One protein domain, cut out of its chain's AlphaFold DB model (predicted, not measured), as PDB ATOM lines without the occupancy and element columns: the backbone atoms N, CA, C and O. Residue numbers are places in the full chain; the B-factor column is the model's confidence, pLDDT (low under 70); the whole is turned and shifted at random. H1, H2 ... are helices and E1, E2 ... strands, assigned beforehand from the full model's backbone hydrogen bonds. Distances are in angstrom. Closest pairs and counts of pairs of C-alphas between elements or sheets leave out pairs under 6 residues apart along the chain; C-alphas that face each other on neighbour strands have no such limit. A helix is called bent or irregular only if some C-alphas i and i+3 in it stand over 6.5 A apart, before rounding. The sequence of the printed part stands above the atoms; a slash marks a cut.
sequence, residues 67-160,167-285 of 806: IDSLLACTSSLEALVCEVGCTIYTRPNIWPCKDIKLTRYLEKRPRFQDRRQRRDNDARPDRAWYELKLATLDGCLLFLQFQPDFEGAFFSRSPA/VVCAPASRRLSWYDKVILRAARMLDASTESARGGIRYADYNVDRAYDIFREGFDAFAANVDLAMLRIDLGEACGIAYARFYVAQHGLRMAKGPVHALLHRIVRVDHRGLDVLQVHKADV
ATOM      1  N   ILE A  67     123.367 165.585 141.418       57.81
ATOM      2  CA  ILE A  67     123.225 165.219 142.823       57.81
ATOM      3  C   ILE A  67     124.464 164.424 143.217       57.81
ATOM      4  O   ILE A  67     124.754 163.384 142.627       57.81
ATOM      5  N   ASP A  68     125.183 164.900 144.229       57.31
ATOM      6  CA  ASP A  68     126.408 164.279 144.721       57.31
ATOM      7  C   ASP A  68     126.177 163.340 145.912       57.31
ATOM      8  O   ASP A  68     126.991 162.447 146.136       57.31
ATOM      9  N   SER A  69     125.102 163.506 146.687       58.53
ATOM     10  CA  SER A  69     124.889 162.692 147.879       58.53
ATOM     11  C   SER A  69     123.445 162.633 148.350       58.53
ATOM     12  O   SER A  69     122.633 163.517 148.090       58.53
ATOM     13  N   LEU A  70     123.131 161.555 149.059       60.62
ATOM     14  CA  LEU A  70     121.829 161.245 149.628       60.62
ATOM     15  C   LEU A  70     122.011 160.800 151.075       60.62
ATOM     16  O   LEU A  70     122.921 160.033 151.386       60.62
ATOM     17  N   LEU A  71     121.133 161.270 151.954       69.38
ATOM     18  CA  LEU A  71     121.024 160.813 153.333       69.38
ATOM     19  C   LEU A  71     119.547 160.604 153.660       69.38
ATOM     20  O   LEU A  71     118.766 161.556 153.641       69.38
ATOM     21  N   ALA A  72     119.186 159.373 154.001       70.25
ATOM     22  CA  ALA A  72     117.877 159.020 154.529       70.25
ATOM     23  C   ALA A  72     118.050 158.526 155.967       70.25
ATOM     24  O   ALA A  72     118.787 157.574 156.207       70.25
ATOM     25  N   CYS A  73     117.394 159.179 156.923       78.31
ATOM     26  CA  CYS A  73     117.435 158.835 158.339       78.31
ATOM     27  C   CYS A  73     116.017 158.667 158.886       78.31
ATOM     28  O   CYS A  73     115.124 159.490 158.657       78.31
ATOM     29  N   THR A  74     115.820 157.579 159.616       81.56
ATOM     30  CA  THR A  74     114.521 157.032 159.996       81.56
ATOM     31  C   THR A  74     114.556 156.604 161.463       81.56
ATOM     32  O   THR A  74     115.605 156.239 162.000       81.56
ATOM     33  N   SER A  75     113.409 156.661 162.130       82.25
ATOM     34  CA  SER A  75     113.224 156.138 163.493       82.25
ATOM     35  C   SER A  75     112.828 154.659 163.516       82.25
ATOM     36  O   SER A  75     112.695 154.080 164.588       82.25
ATOM     37  N   SER A  76     112.642 154.059 162.340       87.81
ATOM     38  CA  SER A  76     112.097 152.721 162.138       87.81
ATOM     39  C   SER A  76     112.659 152.139 160.842       87.81
ATOM     40  O   SER A  76     112.842 152.876 159.867       87.81
ATOM     41  N   LEU A  77     112.916 150.828 160.819       89.88
ATOM     42  CA  LEU A  77     113.403 150.161 159.606       89.88
ATOM     43  C   LEU A  77     112.319 150.020 158.527       89.88
ATOM     44  O   LEU A  77     112.673 149.911 157.358       89.88
ATOM     45  N   GLU A  78     111.028 150.092 158.878       90.19
ATOM     46  CA  GLU A  78     109.895 149.978 157.932       90.19
ATOM     47  C   GLU A  78     109.899 151.075 156.852       90.19
ATOM     48  O   GLU A  78     109.280 150.941 155.794       90.19
ATOM     49  N   ALA A  79     110.577 152.194 157.123       85.38
ATOM     50  CA  ALA A  79     110.734 153.270 156.157       85.38
ATOM     51  C   ALA A  79     111.702 152.913 155.018       85.38
ATOM     52  O   ALA A  79     111.618 153.523 153.952       85.38
ATOM     53  N   LEU A  80     112.633 151.982 155.236       89.44
ATOM     54  CA  LEU A  80     113.627 151.583 154.244       89.44
ATOM     55  C   LEU A  80     113.059 150.508 153.317       89.44
ATOM     56  O   LEU A  80     112.192 149.731 153.705       89.44
ATOM     57  N   VAL A  81     113.546 150.478 152.081       85.50
ATOM     58  CA  VAL A  81     113.126 149.506 151.065       85.50
ATOM     59  C   VAL A  81     114.263 148.521 150.815       85.50
ATOM     60  O   VAL A  81     115.425 148.913 150.766       85.50
ATOM     61  N   CYS A  82     113.914 147.243 150.678       86.69
ATOM     62  CA  CYS A  82     114.819 146.171 150.281       86.69
ATOM     63  C   CYS A  82     114.266 145.500 149.021       86.69
ATOM     64  O   CYS A  82     113.149 144.986 149.038       86.69
ATOM     65  N   GLU A  83     115.027 145.503 147.933       80.81
ATOM     66  CA  GLU A  83     114.669 144.882 146.657       80.81
ATOM     67  C   GLU A  83     115.335 143.528 146.433       80.81
ATOM     68  O   GLU A  83     114.775 142.697 145.718       80.81
ATOM     69  N   VAL A  84     116.522 143.311 146.998       81.50
ATOM     70  CA  VAL A  84     117.309 142.086 146.814       81.50
ATOM     71  C   VAL A  84     117.463 141.379 148.154       81.50
ATOM     72  O   VAL A  84     116.960 140.269 148.341       81.50
ATOM     73  N   GLY A  85     118.126 142.032 149.104       83.38
ATOM     74  CA  GLY A  85     118.392 141.448 150.407       83.38
ATOM     75  C   GLY A  85     119.168 142.368 151.344       83.38
ATOM     76  O   GLY A  85     119.868 143.299 150.938       83.38
ATOM     77  N   CYS A  86     119.043 142.080 152.633       90.94
ATOM     78  CA  CYS A  86     119.737 142.748 153.716       90.94
ATOM     79  C   CYS A  86     120.696 141.770 154.401       90.94
ATOM     80  O   CYS A  86     120.264 140.795 155.008       90.94
ATOM     81  N   THR A  87     121.997 142.039 154.348       91.31
ATOM     82  CA  THR A  87     123.017 141.237 155.030       91.31
ATOM     83  C   THR A  87     123.306 141.820 156.405       91.31
ATOM     84  O   THR A  87     123.902 142.896 156.532       91.31
ATOM     85  N   ILE A  88     122.915 141.096 157.446       88.25
ATOM     86  CA  ILE A  88     123.103 141.468 158.844       88.25
ATOM     87  C   ILE A  88     124.426 140.905 159.368       88.25
ATOM     88  O   ILE A  88     124.709 139.717 159.217       88.25
ATOM     89  N   TYR A  89     125.218 141.744 160.040       83.50
ATOM     90  CA  TYR A  89     126.490 141.348 160.657       83.50
ATOM     91  C   TYR A  89     126.318 141.158 162.158       83.50
ATOM     92  O   TYR A  89     125.964 142.118 162.842       83.50
ATOM     93  N   THR A  90     126.607 139.966 162.684       79.56
ATOM     94  CA  THR A  90     126.401 139.650 164.110       79.56
ATOM     95  C   THR A  90     127.316 140.420 165.052       79.56
ATOM     96  O   THR A  90     126.959 140.592 166.209       79.56
ATOM     97  N   ARG A  91     128.468 140.919 164.587       76.75
ATOM     98  CA  ARG A  91     129.409 141.715 165.393       76.75
ATOM     99  C   ARG A  91     129.667 143.092 164.780       76.75
ATOM    100  O   ARG A  91     130.750 143.343 164.244       76.75
ATOM    101  N   PRO A  92     128.687 144.010 164.846       69.88
ATOM    102  CA  PRO A  92     128.862 145.341 164.296       69.88
ATOM    103  C   PRO A  92     129.868 146.136 165.139       69.88
ATOM    104  O   PRO A  92     129.778 146.212 166.366       69.88
ATOM    105  N   ASN A  93     130.839 146.753 164.472       69.31
ATOM    106  CA  ASN A  93     131.762 147.678 165.120       69.31
ATOM    107  C   ASN A  93     131.021 148.963 165.516       69.31
ATOM    108  O   ASN A  93     130.155 149.433 164.779       69.31
ATOM    109  N   ILE A  94     131.383 149.529 166.671       71.81
ATOM    110  CA  ILE A  94     130.758 150.735 167.222       71.81
ATOM    111  C   ILE A  94     131.799 151.840 167.336       71.81
ATOM    112  O   ILE A  94     132.828 151.665 167.995       71.81
ATOM    113  N   TRP A  95     131.497 153.006 166.779       70.38
ATOM    114  CA  TRP A  95     132.383 154.160 166.755       70.38
ATOM    115  C   TRP A  95     131.731 155.373 167.418       70.38
ATOM    116  O   TRP A  95     130.531 155.589 167.259       70.38
ATOM    117  N   PRO A  96     132.486 156.187 168.176       67.31
ATOM    118  CA  PRO A  96     132.023 157.521 168.527       67.31
ATOM    119  C   PRO A  96     131.923 158.358 167.249       67.31
ATOM    120  O   PRO A  96     132.877 158.418 166.472       67.31
ATOM    121  N   CYS A  97     130.798 159.037 167.050       64.50
ATOM    122  CA  CYS A  97     130.617 159.949 165.930       64.50
ATOM    123  C   CYS A  97     130.197 161.337 166.424       64.50
ATOM    124  O   CYS A  97     129.633 161.517 167.503       64.50
ATOM    125  N   LYS A  98     130.540 162.361 165.643       61.69
ATOM    126  CA  LYS A  98     130.064 163.727 165.860       61.69
ATOM    127  C   LYS A  98     128.979 163.984 164.832       61.69
ATOM    128  O   LYS A  98     129.289 164.496 163.757       61.69
ATOM    129  N   ASP A  99     127.731 163.629 165.129       60.81
ATOM    130  CA  ASP A  99     126.647 163.914 164.188       60.81
ATOM    131  C   ASP A  99     126.159 165.352 164.299       60.81
ATOM    132  O   ASP A  99     125.088 165.670 164.816       60.81
ATOM    133  N   ILE A 100     126.992 166.247 163.781       54.97
ATOM    134  CA  ILE A 100     126.722 167.677 163.733       54.97
ATOM    135  C   ILE A 100     125.491 167.958 162.859       54.97
ATOM    136  O   ILE A 100     124.775 168.916 163.138       54.97
ATOM    137  N   LYS A 101     125.214 167.152 161.823       53.59
ATOM    138  CA  LYS A 101     124.078 167.378 160.915       53.59
ATOM    139  C   LYS A 101     122.762 167.074 161.617       53.59
ATOM    140  O   LYS A 101     121.894 167.947 161.643       53.59
ATOM    141  N   LEU A 102     122.645 165.899 162.230       60.03
ATOM    142  CA  LEU A 102     121.461 165.525 162.993       60.03
ATOM    143  C   LEU A 102     121.301 166.419 164.223       60.03
ATOM    144  O   LEU A 102     120.205 166.903 164.467       60.03
ATOM    145  N   THR A 103     122.387 166.741 164.931       59.16
ATOM    146  CA  THR A 103     122.377 167.696 166.058       59.16
ATOM    147  C   THR A 103     121.818 169.056 165.625       59.16
ATOM    148  O   THR A 103     120.901 169.581 166.250       59.16
ATOM    149  N   ARG A 104     122.297 169.613 164.504       59.69
ATOM    150  CA  ARG A 104     121.805 170.891 163.955       59.69
ATOM    151  C   ARG A 104     120.370 170.805 163.449       59.69
ATOM    152  O   ARG A 104     119.643 171.791 163.554       59.69
ATOM    153  N   TYR A 105     119.983 169.671 162.870       61.72
ATOM    154  CA  TYR A 105     118.594 169.412 162.514       61.72
ATOM    155  C   TYR A 105     117.728 169.423 163.772       61.72
ATOM    156  O   TYR A 105     116.782 170.191 163.808       61.72
ATOM    157  N   LEU A 106     118.081 168.672 164.819       63.09
ATOM    158  CA  LEU A 106     117.333 168.601 166.076       63.09
ATOM    159  C   LEU A 106     117.213 169.974 166.757       63.09
ATOM    160  O   LEU A 106     116.117 170.341 167.165       63.09
ATOM    161  N   GLU A 107     118.287 170.774 166.789       63.41
ATOM    162  CA  GLU A 107     118.270 172.158 167.304       63.41
ATOM    163  C   GLU A 107     117.296 173.073 166.542       63.41
ATOM    164  O   GLU A 107     116.663 173.954 167.124       63.41
ATOM    165  N   LYS A 108     117.208 172.913 165.216       58.44
ATOM    166  CA  LYS A 108     116.376 173.766 164.353       58.44
ATOM    167  C   LYS A 108     114.995 173.180 164.077       58.44
ATOM    168  O   LYS A 108     114.130 173.912 163.611       58.44
ATOM    169  N   ARG A 109     114.783 171.898 164.374       58.97
ATOM    170  CA  ARG A 109     113.550 171.131 164.156       58.97
ATOM    171  C   ARG A 109     112.299 171.857 164.658       58.97
ATOM    172  O   ARG A 109     111.332 171.857 163.903       58.97
ATOM    173  N   PRO A 110     112.295 172.535 165.827       59.88
ATOM    174  CA  PRO A 110     111.125 173.292 166.276       59.88
ATOM    175  C   PRO A 110     110.686 174.395 165.302       59.88
ATOM    176  O   PRO A 110     109.512 174.723 165.231       59.88
ATOM    177  N   ARG A 111     111.613 174.950 164.509       51.97
ATOM    178  CA  ARG A 111     111.344 176.042 163.556       51.97
ATOM    179  C   ARG A 111     110.704 175.575 162.251       51.97
ATOM    180  O   ARG A 111     110.192 176.399 161.507       51.97
ATOM    181  N   PHE A 112     110.780 174.277 161.962       49.09
ATOM    182  CA  PHE A 112     110.265 173.660 160.738       49.09
ATOM    183  C   PHE A 112     108.987 172.849 161.001       49.09
ATOM    184  O   PHE A 112     108.616 172.002 160.190       49.09
ATOM    185  N   GLN A 113     108.354 173.043 162.163       48.50
ATOM    186  CA  GLN A 113     107.154 172.310 162.548       48.50
ATOM    187  C   GLN A 113     105.957 172.761 161.714       48.50
ATOM    188  O   GLN A 113     105.287 173.728 162.049       48.50
ATOM    189  N   ASP A 114     105.655 171.986 160.675       42.19
ATOM    190  CA  ASP A 114     104.316 171.921 160.110       42.19
ATOM    191  C   ASP A 114     103.834 170.455 160.073       42.19
ATOM    192  O   ASP A 114     104.442 169.575 159.461       42.19
ATOM    193  N   ARG A 115     102.701 170.211 160.749       42.28
ATOM    194  CA  ARG A 115     101.698 169.152 160.485       42.28
ATOM    195  C   ARG A 115     101.888 167.676 160.880       42.28
ATOM    196  O   ARG A 115     100.991 166.896 160.569       42.28
ATOM    197  N   ARG A 116     102.915 167.223 161.607       41.72
ATOM    198  CA  ARG A 116     102.908 165.828 162.132       41.72
ATOM    199  C   ARG A 116     103.241 165.763 163.622       41.72
ATOM    200  O   ARG A 116     104.403 165.896 163.996       41.72
ATOM    201  N   GLN A 117     102.227 165.507 164.459       37.78
ATOM    202  CA  GLN A 117     102.436 165.039 165.832       37.78
ATOM    203  C   GLN A 117     103.188 163.708 165.770       37.78
ATOM    204  O   GLN A 117     102.728 162.743 165.159       37.78
ATOM    205  N   ARG A 118     104.379 163.671 166.359       50.91
ATOM    206  CA  ARG A 118     105.185 162.457 166.492       50.91
ATOM    207  C   ARG A 118     105.778 162.411 167.890       50.91
ATOM    208  O   ARG A 118     106.045 163.466 168.456       50.91
ATOM    209  N   ARG A 119     105.959 161.181 168.390       44.47
ATOM    210  CA  ARG A 119     106.459 160.853 169.732       44.47
ATOM    211  C   ARG A 119     107.656 161.712 170.124       44.47
ATOM    212  O   ARG A 119     108.551 161.943 169.301       44.47
ATOM    213  N   ASP A 120     107.633 162.152 171.376       46.69
ATOM    214  CA  ASP A 120     108.708 162.896 172.009       46.69
ATOM    215  C   ASP A 120     110.023 162.131 171.841       46.69
ATOM    216  O   ASP A 120     110.163 160.969 172.218       46.69
ATOM    217  N   ASN A 121     110.953 162.772 171.140       55.78
ATOM    218  CA  ASN A 121     112.287 162.256 170.884       55.78
ATOM    219  C   ASN A 121     113.220 162.974 171.861       55.78
ATOM    220  O   ASN A 121     113.628 164.099 171.571       55.78
ATOM    221  N   ASP A 122     113.589 162.320 172.962       60.56
ATOM    222  CA  ASP A 122     114.465 162.856 174.022       60.56
ATOM    223  C   ASP A 122     115.955 162.944 173.625       60.56
ATOM    224  O   ASP A 122     116.857 162.923 174.467       60.56
ATOM    225  N   ALA A 123     116.249 163.043 172.325       69.38
ATOM    226  CA  ALA A 123     117.612 163.206 171.838       69.38
ATOM    227  C   ALA A 123     118.201 164.526 172.346       69.38
ATOM    228  O   ALA A 123     117.662 165.603 172.083       69.38
ATOM    229  N   ARG A 124     119.349 164.447 173.023       70.38
ATOM    230  CA  ARG A 124     120.029 165.599 173.623       70.38
ATOM    231  C   ARG A 124     121.206 166.046 172.745       70.38
ATOM    232  O   ARG A 124     122.195 165.316 172.667       70.38
ATOM    233  N   PRO A 125     121.139 167.208 172.064       67.12
ATOM    234  CA  PRO A 125     122.163 167.668 171.111       67.12
ATOM    235  C   PRO A 125     123.587 167.768 171.690       67.12
ATOM    236  O   PRO A 125     124.573 167.663 170.963       67.12
ATOM    237  N   ASP A 126     123.695 167.979 172.998       67.00
ATOM    238  CA  ASP A 126     124.924 168.136 173.775       67.00
ATOM    239  C   ASP A 126     125.592 166.805 174.167       67.00
ATOM    240  O   ASP A 126     126.774 166.789 174.524       67.00
ATOM    241  N   ARG A 127     124.874 165.677 174.075       70.06
ATOM    242  CA  ARG A 127     125.401 164.348 174.416       70.06
ATOM    243  C   ARG A 127     126.168 163.709 173.251       70.06
ATOM    244  O   ARG A 127     125.918 163.965 172.074       70.06
ATOM    245  N   ALA A 128     127.129 162.846 173.591       71.00
ATOM    246  CA  ALA A 128     127.945 162.134 172.611       71.00
ATOM    247  C   ALA A 128     127.115 161.123 171.802       71.00
ATOM    248  O   ALA A 128     126.342 160.346 172.368       71.00
ATOM    249  N   TRP A 129     127.338 161.100 170.488       73.81
ATOM    250  CA  TRP A 129     126.718 160.153 169.569       73.81
ATOM    251  C   TRP A 129     127.641 158.976 169.282       73.81
ATOM    252  O   TRP A 129     128.871 159.096 169.257       73.81
ATOM    253  N   TYR A 130     127.025 157.827 169.044       77.94
ATOM    254  CA  TYR A 130     127.703 156.627 168.589       77.94
ATOM    255  C   TYR A 130     127.005 156.081 167.362       77.94
ATOM    256  O   TYR A 130     125.807 156.265 167.165       77.94
ATOM    257  N   GLU A 131     127.778 155.392 166.548       78.94
ATOM    258  CA  GLU A 131     127.330 154.782 165.316       78.94
ATOM    259  C   GLU A 131     127.809 153.344 165.262       78.94
ATOM    260  O   GLU A 131     128.921 153.035 165.690       78.94
ATOM    261  N   LEU A 132     126.972 152.471 164.722       81.81
ATOM    262  CA  LEU A 132     127.342 151.113 164.381       81.81
ATOM    263  C   LEU A 132     126.887 150.792 162.963       81.81
ATOM    264  O   LEU A 132     125.809 151.202 162.528       81.81
ATOM    265  N   LYS A 133     127.721 150.048 162.238       84.75
ATOM    266  CA  LYS A 133     127.351 149.491 160.934       84.75
ATOM    267  C   LYS A 133     126.443 148.297 161.194       84.75
ATOM    268  O   LYS A 133     126.931 147.260 161.627       84.75
ATOM    269  N   LEU A 134     125.149 148.452 160.949       85.31
ATOM    270  CA  LEU A 134     124.146 147.449 161.288       85.31
ATOM    271  C   LEU A 134     124.111 146.321 160.253       85.31
ATOM    272  O   LEU A 134     124.204 145.144 160.600       85.31
ATOM    273  N   ALA A 135     123.975 146.695 158.985       88.75
ATOM    274  CA  ALA A 135     123.764 145.761 157.891       88.75
ATOM    275  C   ALA A 135     124.207 146.369 156.557       88.75
ATOM    276  O   ALA A 135     124.623 147.530 156.481       88.75
ATOM    277  N   THR A 136     124.105 145.577 155.501       90.06
ATOM    278  CA  THR A 136     124.161 146.054 154.121       90.06
ATOM    279  C   THR A 136     122.802 145.788 153.479       90.06
ATOM    280  O   THR A 136     122.390 144.640 153.413       90.06
ATOM    281  N   LEU A 137     122.097 146.830 153.050       87.12
ATOM    282  CA  LEU A 137     120.783 146.784 152.410       87.12
ATOM    283  C   LEU A 137     120.963 147.003 150.905       87.12
ATOM    284  O   LEU A 137     121.379 148.088 150.507       87.12
ATOM    285  N   ASP A 138     120.733 145.981 150.082       85.25
ATOM    286  CA  ASP A 138     120.942 146.029 148.624       85.25
ATOM    287  C   ASP A 138     122.321 146.594 148.226       85.25
ATOM    288  O   ASP A 138     122.461 147.467 147.369       85.25
ATOM    289  N   GLY A 139     123.371 146.148 148.920       77.44
ATOM    290  CA  GLY A 139     124.743 146.634 148.719       77.44
ATOM    291  C   GLY A 139     125.059 147.987 149.378       77.44
ATOM    292  O   GLY A 139     126.228 148.369 149.453       77.44
ATOM    293  N   CYS A 140     124.062 148.689 149.917       79.50
ATOM    294  CA  CYS A 140     124.217 149.978 150.588       79.50
ATOM    295  C   CYS A 140     124.441 149.795 152.089       79.50
ATOM    296  O   CYS A 140     123.782 148.986 152.736       79.50
ATOM    297  N   LEU A 141     125.350 150.565 152.684       83.19
ATOM    298  CA  LEU A 141     125.602 150.467 154.121       83.19
ATOM    299  C   LEU A 141     124.434 151.058 154.919       83.19
ATOM    300  O   LEU A 141     124.096 152.232 154.763       83.19
ATOM    301  N   LEU A 142     123.865 150.237 155.801       86.25
ATOM    302  CA  LEU A 142     122.866 150.634 156.781       86.25
ATOM    303  C   LEU A 142     123.542 150.811 158.138       86.25
ATOM    304  O   LEU A 142     124.162 149.888 158.678       86.25
ATOM    305  N   PHE A 143     123.379 151.993 158.710       86.12
ATOM    306  CA  PHE A 143     123.932 152.341 160.007       86.12
ATOM    307  C   PHE A 143     122.822 152.531 161.033       86.12
ATOM    308  O   PHE A 143     121.723 152.980 160.710       86.12
ATOM    309  N   LEU A 144     123.139 152.220 162.288       85.88
ATOM    310  CA  LEU A 144     122.386 152.688 163.439       85.88
ATOM    311  C   LEU A 144     123.221 153.739 164.157       85.88
ATOM    312  O   LEU A 144     124.365 153.497 164.535       85.88
ATOM    313  N   GLN A 145     122.606 154.877 164.416       83.81
ATOM    314  CA  GLN A 145     123.143 155.918 165.260       83.81
ATOM    315  C   GLN A 145     122.346 156.013 166.559       83.81
ATOM    316  O   GLN A 145     121.120 155.950 166.543       83.81
ATOM    317  N   PHE A 146     123.027 156.183 167.691       82.38
ATOM    318  CA  PHE A 146     122.382 156.183 168.999       82.38
ATOM    319  C   PHE A 146     123.102 157.050 170.044       82.38
ATOM    320  O   PHE A 146     124.295 157.343 169.923       82.38
ATOM    321  N   GLN A 147     122.367 157.443 171.090       82.56
ATOM    322  CA  GLN A 147     122.895 158.111 172.282       82.56
ATOM    323  C   GLN A 147     122.779 157.191 173.505       82.56
ATOM    324  O   GLN A 147     121.700 156.638 173.737       82.56
ATOM    325  N   PRO A 148     123.844 157.019 174.309       78.81
ATOM    326  CA  PRO A 148     123.767 156.232 175.530       78.81
ATOM    327  C   PRO A 148     123.018 156.991 176.624       78.81
ATOM    328  O   PRO A 148     123.194 158.202 176.783       78.81
ATOM    329  N   ASP A 149     122.246 156.260 177.418       77.31
ATOM    330  CA  ASP A 149     121.632 156.784 178.634       77.31
ATOM    331  C   ASP A 149     122.556 156.582 179.841       77.31
ATOM    332  O   ASP A 149     122.389 155.643 180.608       77.31
ATOM    333  N   PHE A 150     123.568 157.436 180.007       70.69
ATOM    334  CA  PHE A 150     124.541 157.294 181.103       70.69
ATOM    335  C   PHE A 150     123.948 157.477 182.510       70.69
ATOM    336  O   PHE A 150     124.588 157.082 183.483       70.69
ATOM    337  N   GLU A 151     122.768 158.084 182.617       69.38
ATOM    338  CA  GLU A 151     122.080 158.350 183.886       69.38
ATOM    339  C   GLU A 151     121.079 157.233 184.240       69.38
ATOM    340  O   GLU A 151     120.615 157.157 185.377       69.38
ATOM    341  N   GLY A 152     120.785 156.341 183.291       68.31
ATOM    342  CA  GLY A 152     119.796 155.280 183.429       68.31
ATOM    343  C   GLY A 152     120.198 154.121 184.343       68.31
ATOM    344  O   GLY A 152     121.377 153.838 184.600       68.31
ATOM    345  N   ALA A 153     119.178 153.372 184.778       66.94
ATOM    346  CA  ALA A 153     119.295 152.221 185.678       66.94
ATOM    347  C   ALA A 153     120.280 151.141 185.184       66.94
ATOM    348  O   ALA A 153     120.931 150.458 185.979       66.94
ATOM    349  N   PHE A 154     120.426 151.012 183.861       69.50
ATOM    350  CA  PHE A 154     121.353 150.079 183.220       69.50
ATOM    351  C   PHE A 154     122.813 150.317 183.638       69.50
ATOM    352  O   PHE A 154     123.566 149.368 183.887       69.50
ATOM    353  N   PHE A 155     123.223 151.585 183.745       64.94
ATOM    354  CA  PHE A 155     124.582 151.942 184.148       64.94
ATOM    355  C   PHE A 155     124.729 152.085 185.665       64.94
ATOM    356  O   PHE A 155     125.819 151.814 186.170       64.94
ATOM    357  N   SER A 156     123.660 152.425 186.396       60.22
ATOM    358  CA  SER A 156     123.701 152.555 187.862       60.22
ATOM    359  C   SER A 156     123.735 151.213 188.606       60.22
ATOM    360  O   SER A 156     124.382 151.110 189.645       60.22
ATOM    361  N   ARG A 157     123.126 150.149 188.055       53.72
ATOM    362  CA  ARG A 157     123.171 148.781 188.620       53.72
ATOM    363  C   ARG A 157     124.499 148.046 188.376       53.72
ATOM    364  O   ARG A 157     124.681 146.919 188.829       53.72
ATOM    365  N   SER A 158     125.435 148.654 187.649       48.97
ATOM    366  CA  SER A 158     126.746 148.059 187.387       48.97
ATOM    367  C   SER A 158     127.720 148.337 188.542       48.97
ATOM    368  O   SER A 158     127.839 149.494 188.939       48.97
ATOM    369  N   PRO A 159     128.472 147.336 189.049       39.44
ATOM    370  CA  PRO A 159     129.328 147.509 190.221       39.44
ATOM    371  C   PRO A 159     130.301 148.674 190.042       39.44
ATOM    372  O   PRO A 159     131.132 148.681 189.129       39.44
ATOM    373  N   ALA A 160     130.190 149.653 190.935       40.19
ATOM    374  CA  ALA A 160     131.086 150.787 191.046       40.19
ATOM    375  C   ALA A 160     132.447 150.329 191.595       40.19
ATOM    376  O   ALA A 160     132.762 150.538 192.763       40.19
ATOM    377  N   VAL A 167     136.527 156.064 179.802       41.56
ATOM    378  CA  VAL A 167     135.417 156.563 178.954       41.56
ATOM    379  C   VAL A 167     135.520 156.091 177.485       41.56
ATOM    380  O   VAL A 167     134.537 156.122 176.752       41.56
ATOM    381  N   VAL A 168     136.667 155.555 177.052       41.59
ATOM    382  CA  VAL A 168     136.870 155.090 175.665       41.59
ATOM    383  C   VAL A 168     136.654 153.573 175.477       41.59
ATOM    384  O   VAL A 168     136.326 153.157 174.372       41.59
ATOM    385  N   CYS A 169     136.739 152.739 176.530       37.12
ATOM    386  CA  CYS A 169     136.725 151.263 176.382       37.12
ATOM    387  C   CYS A 169     135.693 150.493 177.228       37.12
ATOM    388  O   CYS A 169     135.401 149.345 176.904       37.12
ATOM    389  N   ALA A 170     135.091 151.090 178.263       39.28
ATOM    390  CA  ALA A 170     133.948 150.498 178.975       39.28
ATOM    391  C   ALA A 170     132.712 150.112 178.119       39.28
ATOM    392  O   ALA A 170     131.937 149.265 178.561       39.28
ATOM    393  N   PRO A 171     132.479 150.670 176.915       46.88
ATOM    394  CA  PRO A 171     131.227 150.377 176.239       46.88
ATOM    395  C   PRO A 171     131.187 149.083 175.411       46.88
ATOM    396  O   PRO A 171     130.106 148.565 175.162       46.88
ATOM    397  N   ALA A 172     132.320 148.546 174.957       43.03
ATOM    398  CA  ALA A 172     132.319 147.471 173.955       43.03
ATOM    399  C   ALA A 172     131.714 146.139 174.451       43.03
ATOM    400  O   ALA A 172     131.148 145.404 173.653       43.03
ATOM    401  N   SER A 173     131.782 145.841 175.755       42.75
ATOM    402  CA  SER A 173     131.212 144.613 176.335       42.75
ATOM    403  C   SER A 173     129.762 144.757 176.813       42.75
ATOM    404  O   SER A 173     129.070 143.752 176.941       42.75
ATOM    405  N   ARG A 174     129.278 145.986 177.059       49.62
ATOM    406  CA  ARG A 174     127.903 146.261 177.532       49.62
ATOM    407  C   ARG A 174     126.954 146.761 176.431       49.62
ATOM    408  O   ARG A 174     125.746 146.646 176.591       49.62
ATOM    409  N   ARG A 175     127.477 147.247 175.294       55.84
ATOM    410  CA  ARG A 175     126.721 147.788 174.135       55.84
ATOM    411  C   ARG A 175     126.003 146.744 173.258       55.84
ATOM    412  O   ARG A 175     125.442 147.095 172.228       55.84
ATOM    413  N   LEU A 176     126.028 145.471 173.644       59.78
ATOM    414  CA  LEU A 176     125.638 144.333 172.801       59.78
ATOM    415  C   LEU A 176     124.239 143.796 173.122       59.78
ATOM    416  O   LEU A 176     123.657 143.064 172.324       59.78
ATOM    417  N   SER A 177     123.675 144.198 174.268       71.88
ATOM    418  CA  SER A 177     122.336 143.783 174.684       71.88
ATOM    419  C   SER A 177     121.260 144.280 173.726       71.88
ATOM    420  O   SER A 177     120.307 143.552 173.484       71.88
ATOM    421  N   TRP A 178     121.412 145.473 173.141       83.69
ATOM    422  CA  TRP A 178     120.481 145.975 172.127       83.69
ATOM    423  C   TRP A 178     120.426 145.059 170.908       83.69
ATOM    424  O   TRP A 178     119.345 144.699 170.457       83.69
ATOM    425  N   TYR A 179     121.586 144.636 170.408       85.69
ATOM    426  CA  TYR A 179     121.652 143.816 169.206       85.69
ATOM    427  C   TYR A 179     120.945 142.469 169.410       85.69
ATOM    428  O   TYR A 179     120.113 142.076 168.596       85.69
ATOM    429  N   ASP A 180     121.193 141.793 170.533       83.88
ATOM    430  CA  ASP A 180     120.507 140.535 170.845       83.88
ATOM    431  C   ASP A 180     119.005 140.735 171.135       83.88
ATOM    432  O   ASP A 180     118.155 140.016 170.604       83.88
ATOM    433  N   LYS A 181     118.653 141.759 171.926       86.25
ATOM    434  CA  LYS A 181     117.269 142.013 172.360       86.25
ATOM    435  C   LYS A 181     116.366 142.602 171.279       86.25
ATOM    436  O   LYS A 181     115.148 142.469 171.402       86.25
ATOM    437  N   VAL A 182     116.934 143.244 170.258       89.44
ATOM    438  CA  VAL A 182     116.193 143.907 169.177       89.44
ATOM    439  C   VAL A 182     116.424 143.199 167.848       89.44
ATOM    440  O   VAL A 182     115.483 142.634 167.303       89.44
ATOM    441  N   ILE A 183     117.660 143.165 167.345       90.88
ATOM    442  CA  ILE A 183     117.968 142.657 165.998       90.88
ATOM    443  C   ILE A 183     117.843 141.135 165.924       90.88
ATOM    444  O   ILE A 183     117.072 140.621 165.114       90.88
ATOM    445  N   LEU A 184     118.534 140.395 166.796       88.88
ATOM    446  CA  LEU A 184     118.436 138.930 166.802       88.88
ATOM    447  C   LEU A 184     117.062 138.459 167.274       88.88
ATOM    448  O   LEU A 184     116.541 137.468 166.766       88.88
ATOM    449  N   ARG A 185     116.424 139.186 168.200       90.38
ATOM    450  CA  ARG A 185     115.027 138.934 168.571       90.38
ATOM    451  C   ARG A 185     114.087 139.077 167.375       90.38
ATOM    452  O   ARG A 185     113.279 138.180 167.159       90.38
ATOM    453  N   ALA A 186     114.206 140.147 166.593       92.56
ATOM    454  CA  ALA A 186     113.389 140.345 165.401       92.56
ATOM    455  C   ALA A 186     113.622 139.243 164.360       92.56
ATOM    456  O   ALA A 186     112.664 138.726 163.786       92.56
ATOM    457  N   ALA A 187     114.872 138.806 164.189       91.06
ATOM    458  CA  ALA A 187     115.201 137.671 163.334       91.06
ATOM    459  C   ALA A 187     114.547 136.370 163.831       91.06
ATOM    460  O   ALA A 187     113.947 135.643 163.045       91.06
ATOM    461  N   ARG A 188     114.584 136.096 165.143       92.12
ATOM    462  CA  ARG A 188     113.930 134.924 165.766       92.12
ATOM    463  C   ARG A 188     112.407 134.928 165.611       92.12
ATOM    464  O   ARG A 188     111.811 133.856 165.710       92.12
ATOM    465  N   MET A 189     111.799 136.092 165.382       92.75
ATOM    466  CA  MET A 189     110.360 136.264 165.162       92.75
ATOM    467  C   MET A 189     109.930 136.051 163.703       92.75
ATOM    468  O   MET A 189     108.731 135.997 163.443       92.75
ATOM    469  N   LEU A 190     110.868 135.905 162.761       92.62
ATOM    470  CA  LEU A 190     110.538 135.526 161.386       92.62
ATOM    471  C   LEU A 190     109.916 134.127 161.341       92.62
ATOM    472  O   LEU A 190     110.329 133.233 162.085       92.62
ATOM    473  N   ASP A 191     108.950 133.925 160.444       91.38
ATOM    474  CA  ASP A 191     108.352 132.610 160.219       91.38
ATOM    475  C   ASP A 191     109.436 131.604 159.782       91.38
ATOM    476  O   ASP A 191     110.294 131.906 158.950       91.38
ATOM    477  N   ALA A 192     109.407 130.403 160.373       89.12
ATOM    478  CA  ALA A 192     110.329 129.303 160.081       89.12
ATOM    479  C   ALA A 192     110.283 128.883 158.609       89.12
ATOM    480  O   ALA A 192     111.273 128.375 158.084       89.12
ATOM    481  N   SER A 193     109.142 129.103 157.955       87.06
ATOM    482  CA  SER A 193     108.951 128.792 156.544       87.06
ATOM    483  C   SER A 193     109.765 129.705 155.613       87.06
ATOM    484  O   SER A 193     110.065 129.286 154.495       87.06
ATOM    485  N   THR A 194     110.183 130.895 156.057       88.69
ATOM    486  CA  THR A 194     110.888 131.878 155.214       88.69
ATOM    487  C   THR A 194     112.317 131.457 154.880       88.69
ATOM    488  O   THR A 194     113.017 130.855 155.697       88.69
ATOM    489  N   GLU A 195     112.792 131.818 153.687       87.06
ATOM    490  CA  GLU A 195     114.163 131.521 153.251       87.06
ATOM    491  C   GLU A 195     115.211 132.139 154.193       87.06
ATOM    492  O   GLU A 195     116.193 131.491 154.551       87.06
ATOM    493  N   SER A 196     114.948 133.346 154.706       88.62
ATOM    494  CA  SER A 196     115.813 134.020 155.685       88.62
ATOM    495  C   SER A 196     115.952 133.212 156.974       88.62
ATOM    496  O   SER A 196     117.055 133.051 157.496       88.62
ATOM    497  N   ALA A 197     114.847 132.649 157.476       87.19
ATOM    498  CA  ALA A 197     114.866 131.793 158.655       87.19
ATOM    499  C   ALA A 197     115.647 130.492 158.418       87.19
ATOM    500  O   ALA A 197     116.452 130.105 159.270       87.19
ATOM    501  N   ARG A 198     115.446 129.853 157.256       86.31
ATOM    502  CA  ARG A 198     116.162 128.625 156.859       86.31
ATOM    503  C   ARG A 198     117.659 128.857 156.658       86.31
ATOM    504  O   ARG A 198     118.445 127.968 156.967       86.31
ATOM    505  N   GLY A 199     118.055 130.064 156.248       81.44
ATOM    506  CA  GLY A 199     119.450 130.519 156.180       81.44
ATOM    507  C   GLY A 199     120.162 130.608 157.538       81.44
ATOM    508  O   GLY A 199     121.326 130.997 157.610       81.44
ATOM    509  N   GLY A 200     119.488 130.250 158.636       83.12
ATOM    510  CA  GLY A 200     120.089 130.102 159.958       83.12
ATOM    511  C   GLY A 200     120.077 131.371 160.807       83.12
ATOM    512  O   GLY A 200     120.542 131.330 161.945       83.12
ATOM    513  N   ILE A 201     119.498 132.477 160.320       84.50
ATOM    514  CA  ILE A 201     119.485 133.757 161.046       84.50
ATOM    515  C   ILE A 201     118.765 133.666 162.400       84.50
ATOM    516  O   ILE A 201     119.125 134.355 163.351       84.50
ATOM    517  N   ARG A 202     117.785 132.763 162.532       85.06
ATOM    518  CA  ARG A 202     117.066 132.522 163.797       85.06
ATOM    519  C   ARG A 202     117.953 131.905 164.876       85.06
ATOM    520  O   ARG A 202     117.700 132.111 166.061       85.06
ATOM    521  N   TYR A 203     118.989 131.182 164.465       84.31
ATOM    522  CA  TYR A 203     119.974 130.550 165.342       84.31
ATOM    523  C   TYR A 203     121.254 131.381 165.458       84.31
ATOM    524  O   TYR A 203     122.241 130.920 166.032       84.31
ATOM    525  N   ALA A 204     121.258 132.598 164.906       81.75
ATOM    526  CA  ALA A 204     122.394 133.488 164.999       81.75
ATOM    527  C   ALA A 204     122.673 133.832 166.467       81.75
ATOM    528  O   ALA A 204     121.807 134.317 167.204       81.75
ATOM    529  N   ASP A 205     123.917 133.592 166.865       77.94
ATOM    530  CA  ASP A 205     124.479 134.058 168.121       77.94
ATOM    531  C   ASP A 205     125.424 135.221 167.818       77.94
ATOM    532  O   ASP A 205     126.325 135.123 166.979       77.94
ATOM    533  N   TYR A 206     125.226 136.320 168.538       72.12
ATOM    534  CA  TYR A 206     126.120 137.470 168.549       72.12
ATOM    535  C   TYR A 206     127.597 137.073 168.805       72.12
ATOM    536  O   TYR A 206     128.539 137.704 168.312       72.12
ATOM    537  N   ASN A 207     127.840 136.009 169.577       72.44
ATOM    538  CA  ASN A 207     129.186 135.548 169.914       72.44
ATOM    539  C   ASN A 207     129.948 134.921 168.741       72.44
ATOM    540  O   ASN A 207     131.149 134.665 168.866       72.44
ATOM    541  N   VAL A 208     129.296 134.706 167.604       73.75
ATOM    542  CA  VAL A 208     129.915 134.117 166.420       73.75
ATOM    543  C   VAL A 208     129.935 135.172 165.327       73.75
ATOM    544  O   VAL A 208     128.879 135.629 164.908       73.75
ATOM    545  N   ASP A 209     131.125 135.568 164.871       76.88
ATOM    546  CA  ASP A 209     131.285 136.552 163.793       76.88
ATOM    547  C   ASP A 209     130.823 135.955 162.455       76.88
ATOM    548  O   ASP A 209     131.524 135.139 161.852       76.88
ATOM    549  N   ARG A 210     129.599 136.292 162.044       82.12
ATOM    550  CA  ARG A 210     128.930 135.768 160.852       82.12
ATOM    551  C   ARG A 210     128.055 136.842 160.215       82.12
ATOM    552  O   ARG A 210     127.604 137.786 160.863       82.12
ATOM    553  N   ALA A 211     127.815 136.655 158.926       85.94
ATOM    554  CA  ALA A 211     126.843 137.410 158.161       85.94
ATOM    555  C   ALA A 211     125.651 136.501 157.846       85.94
ATOM    556  O   ALA A 211     125.850 135.330 157.525       85.94
ATOM    557  N   TYR A 212     124.440 137.038 157.962       89.31
ATOM    558  CA  TYR A 212     123.205 136.343 157.610       89.31
ATOM    559  C   TYR A 212     122.376 137.217 156.683       89.31
ATOM    560  O   TYR A 212     122.256 138.420 156.916       89.31
ATOM    561  N   ASP A 213     121.778 136.600 155.674       90.50
ATOM    562  CA  ASP A 213     120.982 137.307 154.685       90.50
ATOM    563  C   ASP A 213     119.490 137.246 155.023       90.50
ATOM    564  O   ASP A 213     118.918 136.195 155.326       90.50
ATOM    565  N   ILE A 214     118.856 138.411 154.960       91.25
ATOM    566  CA  ILE A 214     117.411 138.583 154.964       91.25
ATOM    567  C   ILE A 214     117.000 138.926 153.543       91.25
ATOM    568  O   ILE A 214     117.213 140.042 153.076       91.25
ATOM    569  N   PHE A 215     116.426 137.956 152.851       90.56
ATOM    570  CA  PHE A 215     115.878 138.123 151.513       90.56
ATOM    571  C   PHE A 215     114.725 139.130 151.507       90.56
ATOM    572  O   PHE A 215     114.025 139.295 152.511       90.56
ATOM    573  N   ARG A 216     114.504 139.760 150.349       89.94
ATOM    574  CA  ARG A 216     113.424 140.729 150.099       89.94
ATOM    575  C   ARG A 216     112.093 140.353 150.760       89.94
ATOM    576  O   ARG A 216     111.498 141.174 151.447       89.94
ATOM    577  N   GLU A 217     111.635 139.118 150.563       88.69
ATOM    578  CA  GLU A 217     110.331 138.639 151.049       88.69
ATOM    579  C   GLU A 217     110.226 138.622 152.583       88.69
ATOM    580  O   GLU A 217     109.142 138.791 153.137       88.69
ATOM    581  N   GLY A 218     111.354 138.455 153.280       89.19
ATOM    582  CA  GLY A 218     111.427 138.476 154.740       89.19
ATOM    583  C   GLY A 218     111.689 139.861 155.335       89.19
ATOM    584  O   GLY A 218     111.527 140.034 156.544       89.19
ATOM    585  N   PHE A 219     112.093 140.847 154.525       92.50
ATOM    586  CA  PHE A 219     112.554 142.141 155.029       92.50
ATOM    587  C   PHE A 219     111.439 142.964 155.677       92.50
ATOM    588  O   PHE A 219     111.637 143.465 156.779       92.50
ATOM    589  N   ASP A 220     110.261 143.058 155.055       91.75
ATOM    590  CA  ASP A 220     109.146 143.846 155.604       91.75
ATOM    591  C   ASP A 220     108.702 143.299 156.975       91.75
ATOM    592  O   ASP A 220     108.532 144.056 157.932       91.75
ATOM    593  N   ALA A 221     108.608 141.971 157.110       93.44
ATOM    594  CA  ALA A 221     108.306 141.316 158.383       93.44
ATOM    595  C   ALA A 221     109.430 141.512 159.413       93.44
ATOM    596  O   ALA A 221     109.168 141.752 160.593       93.44
ATOM    597  N   PHE A 222     110.691 141.437 158.982       94.50
ATOM    598  CA  PHE A 222     111.838 141.690 159.847       94.50
ATOM    599  C   PHE A 222     111.857 143.132 160.370       94.50
ATOM    600  O   PHE A 222     112.021 143.341 161.573       94.50
ATOM    601  N   ALA A 223     111.657 144.119 159.496       93.56
ATOM    602  CA  ALA A 223     111.626 145.534 159.842       93.56
ATOM    603  C   ALA A 223     110.504 145.843 160.846       93.56
ATOM    604  O   ALA A 223     110.763 146.468 161.877       93.56
ATOM    605  N   ALA A 224     109.301 145.308 160.614       92.69
ATOM    606  CA  ALA A 224     108.184 145.419 161.551       92.69
ATOM    607  C   ALA A 224     108.491 144.755 162.908       92.69
ATOM    608  O   ALA A 224     108.161 145.289 163.970       92.69
ATOM    609  N   ASN A 225     109.176 143.606 162.905       94.75
ATOM    610  CA  ASN A 225     109.598 142.932 164.134       94.75
ATOM    611  C   ASN A 225     110.665 143.723 164.910       94.75
ATOM    612  O   ASN A 225     110.654 143.697 166.142       94.75
ATOM    613  N   VAL A 226     111.571 144.432 164.223       92.75
ATOM    614  CA  VAL A 226     112.547 145.334 164.862       92.75
ATOM    615  C   VAL A 226     111.825 146.471 165.571       92.75
ATOM    616  O   VAL A 226     112.084 146.713 166.751       92.75
ATOM    617  N   ASP A 227     110.877 147.113 164.894       88.62
ATOM    618  CA  ASP A 227     110.081 148.185 165.487       88.62
ATOM    619  C   ASP A 227     109.273 147.680 166.685       88.62
ATOM    620  O   ASP A 227     109.291 148.285 167.759       88.62
ATOM    621  N   LEU A 228     108.631 146.517 166.555       89.25
ATOM    622  CA  LEU A 228     107.905 145.883 167.653       89.25
ATOM    623  C   LEU A 228     108.820 145.567 168.849       89.25
ATOM    624  O   LEU A 228     108.411 145.741 170.001       89.25
ATOM    625  N   ALA A 229     110.053 145.121 168.603       88.56
ATOM    626  CA  ALA A 229     111.032 144.867 169.656       88.56
ATOM    627  C   ALA A 229     111.496 146.166 170.338       88.56
ATOM    628  O   ALA A 229     111.593 146.192 171.565       88.56
ATOM    629  N   MET A 230     111.711 147.245 169.577       85.56
ATOM    630  CA  MET A 230     112.032 148.570 170.125       85.56
ATOM    631  C   MET A 230     110.876 149.168 170.940       85.56
ATOM    632  O   MET A 230     111.125 149.884 171.902       85.56
ATOM    633  N   LEU A 231     109.621 148.861 170.593       83.50
ATOM    634  CA  LEU A 231     108.434 149.320 171.324       83.50
ATOM    635  C   LEU A 231     108.199 148.589 172.649       83.50
ATOM    636  O   LEU A 231     107.663 149.173 173.586       83.50
ATOM    637  N   ARG A 232     108.534 147.297 172.711       84.12
ATOM    638  CA  ARG A 232     108.268 146.439 173.879       84.12
ATOM    639  C   ARG A 232     109.345 146.510 174.956       84.12
ATOM    640  O   ARG A 232     109.162 145.934 176.024       84.12
ATOM    641  N   ILE A 233     110.480 147.129 174.658       83.50
ATOM    642  CA  ILE A 233     111.650 147.150 175.527       83.50
ATOM    643  C   ILE A 233     111.961 148.599 175.867       83.50
ATOM    644  O   ILE A 233     112.147 149.415 174.970       83.50
ATOM    645  N   ASP A 234     112.086 148.903 177.158       82.44
ATOM    646  CA  ASP A 234     112.698 150.157 177.585       82.44
ATOM    647  C   ASP A 234     114.184 150.124 177.202       82.44
ATOM    648  O   ASP A 234     114.990 149.407 177.800       82.44
ATOM    649  N   LEU A 235     114.547 150.854 176.148       79.81
ATOM    650  CA  LEU A 235     115.914 150.883 175.635       79.81
ATOM    651  C   LEU A 235     116.893 151.512 176.637       79.81
ATOM    652  O   LEU A 235     118.060 151.108 176.670       79.81
ATOM    653  N   GLY A 236     116.433 152.442 177.476       77.50
ATOM    654  CA  GLY A 236     117.231 153.055 178.532       77.50
ATOM    655  C   GLY A 236     117.562 152.035 179.618       77.50
ATOM    656  O   GLY A 236     118.738 151.781 179.891       77.50
ATOM    657  N   GLU A 237     116.548 151.363 180.171       78.25
ATOM    658  CA  GLU A 237     116.745 150.373 181.242       78.25
ATOM    659  C   GLU A 237     117.392 149.072 180.743       78.25
ATOM    660  O   GLU A 237     118.278 148.519 181.397       78.25
ATOM    661  N   ALA A 238     116.971 148.550 179.592       78.12
ATOM    662  CA  ALA A 238     117.384 147.226 179.133       78.12
ATOM    663  C   ALA A 238     118.688 147.235 178.325       78.12
ATOM    664  O   ALA A 238     119.354 146.190 178.240       78.12
ATOM    665  N   CYS A 239     119.009 148.370 177.697       78.50
ATOM    666  CA  CYS A 239     120.108 148.503 176.744       78.50
ATOM    667  C   CYS A 239     121.037 149.694 177.016       78.50
ATOM    668  O   CYS A 239     122.099 149.768 176.395       78.50
ATOM    669  N   GLY A 240     120.681 150.612 177.922       77.75
ATOM    670  CA  GLY A 240     121.450 151.831 178.157       77.75
ATOM    671  C   GLY A 240     121.447 152.783 176.959       77.75
ATOM    672  O   GLY A 240     122.439 153.479 176.733       77.75
ATOM    673  N   ILE A 241     120.385 152.782 176.150       81.50
ATOM    674  CA  ILE A 241     120.240 153.622 174.957       81.50
ATOM    675  C   ILE A 241     119.074 154.584 175.177       81.50
ATOM    676  O   ILE A 241     117.926 154.161 175.218       81.50
ATOM    677  N   ALA A 242     119.378 155.879 175.267       78.00
ATOM    678  CA  ALA A 242     118.372 156.938 175.372       78.00
ATOM    679  C   ALA A 242     117.683 157.198 174.027       78.00
ATOM    680  O   ALA A 242     116.538 157.632 173.970       78.00
ATOM    681  N   TYR A 243     118.408 156.983 172.925       80.44
ATOM    682  CA  TYR A 243     117.939 157.364 171.601       80.44
ATOM    683  C   TYR A 243     118.602 156.545 170.500       80.44
ATOM    684  O   TYR A 243     119.803 156.306 170.585       80.44
ATOM    685  N   ALA A 244     117.860 156.171 169.453       84.25
ATOM    686  CA  ALA A 244     118.338 155.342 168.346       84.25
ATOM    687  C   ALA A 244     117.673 155.731 167.010       84.25
ATOM    688  O   ALA A 244     116.481 156.035 166.977       84.25
ATOM    689  N   ARG A 245     118.434 155.710 165.909       84.81
ATOM    690  CA  ARG A 245     117.960 155.935 164.535       84.81
ATOM    691  C   ARG A 245     118.729 155.128 163.512       84.81
ATOM    692  O   ARG A 245     119.937 154.952 163.640       84.81
ATOM    693  N   PHE A 246     118.043 154.739 162.448       87.81
ATOM    694  CA  PHE A 246     118.641 154.067 161.304       87.81
ATOM    695  C   PHE A 246     118.893 155.067 160.190       87.81
ATOM    696  O   PHE A 246     118.084 155.971 159.963       87.81
ATOM    697  N   TYR A 247     120.000 154.923 159.471       84.19
ATOM    698  CA  TYR A 247     120.245 155.764 158.312       84.19
ATOM    699  C   TYR A 247     121.034 155.055 157.209       84.19
ATOM    700  O   TYR A 247     121.871 154.187 157.466       84.19
ATOM    701  N   VAL A 248     120.769 155.480 155.975       80.38
ATOM    702  CA  VAL A 248     121.513 155.117 154.765       80.38
ATOM    703  C   VAL A 248     122.079 156.400 154.169       80.38
ATOM    704  O   VAL A 248     121.359 157.388 154.000       80.38
ATOM    705  N   ALA A 249     123.376 156.393 153.870       73.25
ATOM    706  CA  ALA A 249     124.066 157.517 153.251       73.25
ATOM    707  C   ALA A 249     124.847 157.057 152.018       73.25
ATOM    708  O   ALA A 249     125.583 156.072 152.072       73.25
ATOM    709  N   GLN A 250     124.712 157.799 150.923       66.56
ATOM    710  CA  GLN A 250     125.481 157.601 149.699       66.56
ATOM    711  C   GLN A 250     126.121 158.922 149.284       66.56
ATOM    712  O   GLN A 250     125.461 159.958 149.259       66.56
ATOM    713  N   HIS A 251     127.413 158.889 148.973       62.47
ATOM    714  CA  HIS A 251     128.188 160.049 148.543       62.47
ATOM    715  C   HIS A 251     128.868 159.757 147.207       62.47
ATOM    716  O   HIS A 251     129.157 158.605 146.904       62.47
ATOM    717  N   GLY A 252     129.149 160.807 146.435       58.28
ATOM    718  CA  GLY A 252     129.819 160.703 145.141       58.28
ATOM    719  C   GLY A 252     128.924 160.229 143.993       58.28
ATOM    720  O   GLY A 252     129.456 159.746 143.006       58.28
ATOM    721  N   LEU A 253     127.595 160.362 144.102       58.25
ATOM    722  CA  LEU A 253     126.652 159.816 143.116       58.25
ATOM    723  C   LEU A 253     126.803 160.445 141.720       58.25
ATOM    724  O   LEU A 253     126.778 159.722 140.735       58.25
ATOM    725  N   ARG A 254     126.965 161.775 141.633       62.66
ATOM    726  CA  ARG A 254     127.021 162.554 140.375       62.66
ATOM    727  C   ARG A 254     125.888 162.187 139.398       62.66
ATOM    728  O   ARG A 254     126.113 161.979 138.213       62.66
ATOM    729  N   MET A 255     124.651 162.111 139.898       58.94
ATOM    730  CA  MET A 255     123.483 161.644 139.131       58.94
ATOM    731  C   MET A 255     122.489 162.768 138.801       58.94
ATOM    732  O   MET A 255     122.300 163.702 139.583       58.94
ATOM    733  N   ALA A 256     121.774 162.650 137.678       60.53
ATOM    734  CA  ALA A 256     120.632 163.512 137.370       60.53
ATOM    735  C   ALA A 256     119.439 163.251 138.308       60.53
ATOM    736  O   ALA A 256     119.280 162.175 138.885       60.53
ATOM    737  N   LYS A 257     118.532 164.232 138.408       57.19
ATOM    738  CA  LYS A 257     117.368 164.184 139.312       57.19
ATOM    739  C   LYS A 257     116.446 162.978 139.092       57.19
ATOM    740  O   LYS A 257     115.966 162.417 140.071       57.19
ATOM    741  N   GLY A 258     116.184 162.596 137.840       63.62
ATOM    742  CA  GLY A 258     115.301 161.468 137.509       63.62
ATOM    743  C   GLY A 258     115.835 160.130 138.039       63.62
ATOM    744  O   GLY A 258     115.164 159.496 138.853       63.62
ATOM    745  N   PRO A 259     117.066 159.733 137.670       65.94
ATOM    746  CA  PRO A 259     117.728 158.553 138.228       65.94
ATOM    747  C   PRO A 259     117.855 158.571 139.756       65.94
ATOM    748  O   PRO A 259     117.672 157.539 140.396       65.94
ATOM    749  N   VAL A 260     118.100 159.737 140.367       61.59
ATOM    750  CA  VAL A 260     118.110 159.849 141.834       61.59
ATOM    751  C   VAL A 260     116.740 159.626 142.443       61.59
ATOM    752  O   VAL A 260     116.645 159.017 143.500       61.59
ATOM    753  N   HIS A 261     115.673 160.095 141.806       62.41
ATOM    754  CA  HIS A 261     114.326 159.813 142.277       62.41
ATOM    755  C   HIS A 261     114.056 158.303 142.268       62.41
ATOM    756  O   HIS A 261     113.578 157.775 143.266       62.41
ATOM    757  N   ALA A 262     114.448 157.595 141.203       69.25
ATOM    758  CA  ALA A 262     114.377 156.134 141.171       69.25
ATOM    759  C   ALA A 262     115.211 155.504 142.301       69.25
ATOM    760  O   ALA A 262     114.690 154.703 143.064       69.25
ATOM    761  N   LEU A 263     116.465 155.926 142.484       72.25
ATOM    762  CA  LEU A 263     117.336 155.459 143.570       72.25
ATOM    763  C   LEU A 263     116.750 155.727 144.968       72.25
ATOM    764  O   LEU A 263     116.833 154.876 145.845       72.25
ATOM    765  N   LEU A 264     116.121 156.882 145.176       67.75
ATOM    766  CA  LEU A 264     115.438 157.220 146.420       67.75
ATOM    767  C   LEU A 264     114.267 156.277 146.693       67.75
ATOM    768  O   LEU A 264     114.179 155.766 147.803       67.75
ATOM    769  N   HIS A 265     113.431 155.994 145.690       73.81
ATOM    770  CA  HIS A 265     112.338 155.017 145.814       73.81
ATOM    771  C   HIS A 265     112.834 153.603 146.121       73.81
ATOM    772  O   HIS A 265     112.143 152.853 146.804       73.81
ATOM    773  N   ARG A 266     114.045 153.261 145.672       76.38
ATOM    774  CA  ARG A 266     114.695 151.979 145.981       76.38
ATOM    775  C   ARG A 266     115.254 151.903 147.399       76.38
ATOM    776  O   ARG A 266     115.393 150.813 147.926       76.38
ATOM    777  N   ILE A 267     115.595 153.039 148.011       74.25
ATOM    778  CA  ILE A 267     116.223 153.085 149.342       74.25
ATOM    779  C   ILE A 267     115.185 153.330 150.441       74.25
ATOM    780  O   ILE A 267     115.309 152.792 151.543       74.25
ATOM    781  N   VAL A 268     114.186 154.178 150.186       80.62
ATOM    782  CA  VAL A 268     113.288 154.679 151.230       80.62
ATOM    783  C   VAL A 268     111.892 155.001 150.698       80.62
ATOM    784  O   VAL A 268     111.714 155.641 149.662       80.62
ATOM    785  N   ARG A 269     110.872 154.632 151.474       81.56
ATOM    786  CA  ARG A 269     109.484 155.067 151.279       81.56
ATOM    787  C   ARG A 269     109.367 156.520 151.754       81.56
ATOM    788  O   ARG A 269     109.217 156.778 152.948       81.56
ATOM    789  N   VAL A 270     109.463 157.476 150.827       65.75
ATOM    790  CA  VAL A 270     109.548 158.925 151.126       65.75
ATOM    791  C   VAL A 270     108.363 159.445 151.958       65.75
ATOM    792  O   VAL A 270     108.533 160.331 152.792       65.75
ATOM    793  N   ASP A 271     107.180 158.849 151.814       68.94
ATOM    794  CA  ASP A 271     105.988 159.260 152.566       68.94
ATOM    795  C   ASP A 271     105.815 158.540 153.915       68.94
ATOM    796  O   ASP A 271     104.861 158.814 154.654       68.94
ATOM    797  N   HIS A 272     106.742 157.648 154.286       74.69
ATOM    798  CA  HIS A 272     106.606 156.808 155.472       74.69
ATOM    799  C   HIS A 272     106.588 157.613 156.779       74.69
ATOM    800  O   HIS A 272     107.341 158.569 156.996       74.69
ATOM    801  N   ARG A 273     105.747 157.180 157.726       74.88
ATOM    802  CA  ARG A 273     105.605 157.837 159.036       74.88
ATOM    803  C   ARG A 273     106.866 157.761 159.906       74.88
ATOM    804  O   ARG A 273     107.004 158.574 160.806       74.88
ATOM    805  N   GLY A 274     107.752 156.802 159.655       73.88
ATOM    806  CA  GLY A 274     109.032 156.647 160.356       73.88
ATOM    807  C   GLY A 274     110.193 157.414 159.714       73.88
ATOM    808  O   GLY A 274     111.284 157.452 160.278       73.88
ATOM    809  N   LEU A 275     109.990 158.025 158.538       72.88
ATOM    810  CA  LEU A 275     111.020 158.835 157.892       72.88
ATOM    811  C   LEU A 275     111.115 160.197 158.572       72.88
ATOM    812  O   LEU A 275     110.128 160.933 158.619       72.88
ATOM    813  N   ASP A 276     112.298 160.537 159.077       66.94
ATOM    814  CA  ASP A 276     112.504 161.756 159.858       66.94
ATOM    815  C   ASP A 276     113.347 162.805 159.134       66.94
ATOM    816  O   ASP A 276     113.030 163.994 159.193       66.94
ATOM    817  N   VAL A 277     114.425 162.388 158.467       63.16
ATOM    818  CA  VAL A 277     115.280 163.290 157.685       63.16
ATOM    819  C   VAL A 277     115.546 162.661 156.331       63.16
ATOM    820  O   VAL A 277     116.080 161.559 156.247       63.16
ATOM    821  N   LEU A 278     115.224 163.399 155.274       61.59
ATOM    822  CA  LEU A 278     115.657 163.106 153.917       61.59
ATOM    823  C   LEU A 278     116.430 164.313 153.396       61.59
ATOM    824  O   LEU A 278     115.883 165.411 153.292       61.59
ATOM    825  N   GLN A 279     117.710 164.121 153.097       61.28
ATOM    826  CA  GLN A 279     118.576 165.152 152.544       61.28
ATOM    827  C   GLN A 279     119.128 164.691 151.198       61.28
ATOM    828  O   GLN A 279     119.802 163.668 151.102       61.28
ATOM    829  N   VAL A 280     118.868 165.492 150.167       56.44
ATOM    830  CA  VAL A 280     119.406 165.313 148.819       56.44
ATOM    831  C   VAL A 280     120.404 166.428 148.563       56.44
ATOM    832  O   VAL A 280     120.036 167.604 148.599       56.44
ATOM    833  N   HIS A 281     121.664 166.067 148.332       57.81
ATOM    834  CA  HIS A 281     122.716 167.018 148.029       57.81
ATOM    835  C   HIS A 281     122.900 167.177 146.509       57.81
ATOM    836  O   HIS A 281     123.506 166.340 145.860       57.81
ATOM    837  N   LYS A 282     122.420 168.280 145.951       56.47
ATOM    838  CA  LYS A 282     122.773 168.868 144.658       56.47
ATOM    839  C   LYS A 282     124.169 169.540 144.604       56.47
ATOM    840  O   LYS A 282     124.479 170.409 145.416       56.47
ATOM    841  N   ALA A 283     124.988 169.202 143.615       54.88
ATOM    842  CA  ALA A 283     126.238 169.893 143.296       54.88
ATOM    843  C   ALA A 283     126.104 170.628 141.955       54.88
ATOM    844  O   ALA A 283     126.494 170.139 140.899       54.88
ATOM    845  N   ASP A 284     125.529 171.829 141.999       51.88
ATOM    846  CA  ASP A 284     125.460 172.685 140.815       51.88
ATOM    847  C   ASP A 284     126.828 173.314 140.529       51.88
ATOM    848  O   ASP A 284     127.468 173.878 141.421       51.88
ATOM    849  N   VAL A 285     127.261 173.240 139.274       55.06
ATOM    850  CA  VAL A 285     128.542 173.744 138.786       55.06
ATOM    851  C   VAL A 285     128.284 174.682 137.615       55.06
ATOM    852  O   VAL A 285     127.765 174.271 136.584       55.06
TER     853      VAL A 285
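Overview. This is residues 67 to 160 and 167 to 285 of the 806 residues of an uncharacterized protein of Lasius niger (UniProt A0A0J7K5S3). A twisted, branched antiparallel sheet of eight strands runs through this domain, with E4 and E5 nearest the middle; H5 packs on its E2 and E6 part, with H3 packed on H5, and H7 covers E1 and E7 on the same face. H2 lies at one end of the long axis and the last residue of E8 at the other, while residues 108 to 115, of which 108 to 112 belong to H1, stick out. The printed part has 213 residues, with seven named helices and eight named strands in the order E1 E2 E3 H1 E4 E5 H2 H3 H4 E6 H5 H6 E7 H7 E8. The class is mixed, helices and strands; the whole is compact, with a radius of gyration of the C-alphas of 17.6 A and spans of 57 by 44 by 32 A.

Along the chain. The sheet holds E1, residues 67 to 74, 20.9 A long, which begins at C-alpha 67 (123.225, 165.219, 142.823); E2, residues 85 to 89; E3, residues 94 to 97; E4, residues 129 to 137, 22.5 A; E5, residues 140 to 148, 25.7 A; and E6, residues 211 to 215. It also holds E7, residues 241 to 255, 36.9 A, which bends by 62 degrees at residue 252, and E8, residues 275 to 285, 29.9 A, which ends at C-alpha 285 (128.542, 173.744, 138.786). The helices are H1, residues 100 to 112, 17.8 A; H2, residues 153 to 156; H3, residues 177 to 188, 15.1 A; H4, residues 195 to 198; H5, residues 216 to 232, 25.0 A, from C-alpha 216 (113.424, 140.729, 150.099); H6, residues 235 to 239; and H7, residues 257 to 267, 15.0 A. H1 and H5 are irregular: C-alphas 107 and 110 are 7.3 A apart, and C-alphas 217 and 220 are 7.0 A apart.

Arrangement. E4 has three neighbours: E2, beside residues 135 to 137, and E3, beside residues 129 to 132, lie on one side of it, and E5 lies on the other side. E4 and E5 form a hairpin, with N 132 and O 144 at 2.8 A. N 87 and O 136 are 2.8 A apart between E2 and E4, and N 95 and O 131 are 2.8 A apart between E3 and E4. On the other side of E2 is the edge strand E6, with N 86 and O 214 at 2.8 A. E7 is antiparallel to E5, with N 145 and O 245 at 2.8 A, and to E1, with N 72 and O 248 at 2.9 A. The edge strand E8 is antiparallel to E1, with N 71 and O 279 at 2.9 A. H7 runs along the strands over E1 and E7 at a height over the sheet of 9.1 A. H5, on the same face, has a height of 7.3 A and lies only just over E6, with 3 of its C-alphas on that strand. H3 touches H5 at a steep tilt of 43 degrees, opposite ways; their closest C-alphas, of Ala 186 and Asn 225, are 4.8 A apart. H6 touches H2, with the closest C-alphas, of Phe 154 and Glu 237, at 5.0 A. H6 also touches residues 177 to 178 of H3. H1, H3, H4 and H6 only graze the sheet, and H2 is not on it. Every O i to N i+4 pair is within hydrogen-bond range in H6 and H7, against 6 of 9 in H1, 6 of 8 in H3 and 11 of 13 in H5; H2 and H4 are too short for such a pair.

Size, cuts and confidence. The two C-alphas farthest apart, of Pro 159 and Val 285, are 57.7 A apart. Residues 161 to 166 are not printed, and C-alphas 160 and 167 across that cut are 14.1 A apart. The links from H1 to E4, 16 residues, and from H4 to E6, 12 residues, are long. The mean pLDDT of the printed part is 73.3; 83 residues are under 70, among them residues 96 to 123, 151 to 160, 167 to 176, 250 to 262 and 276 to 285.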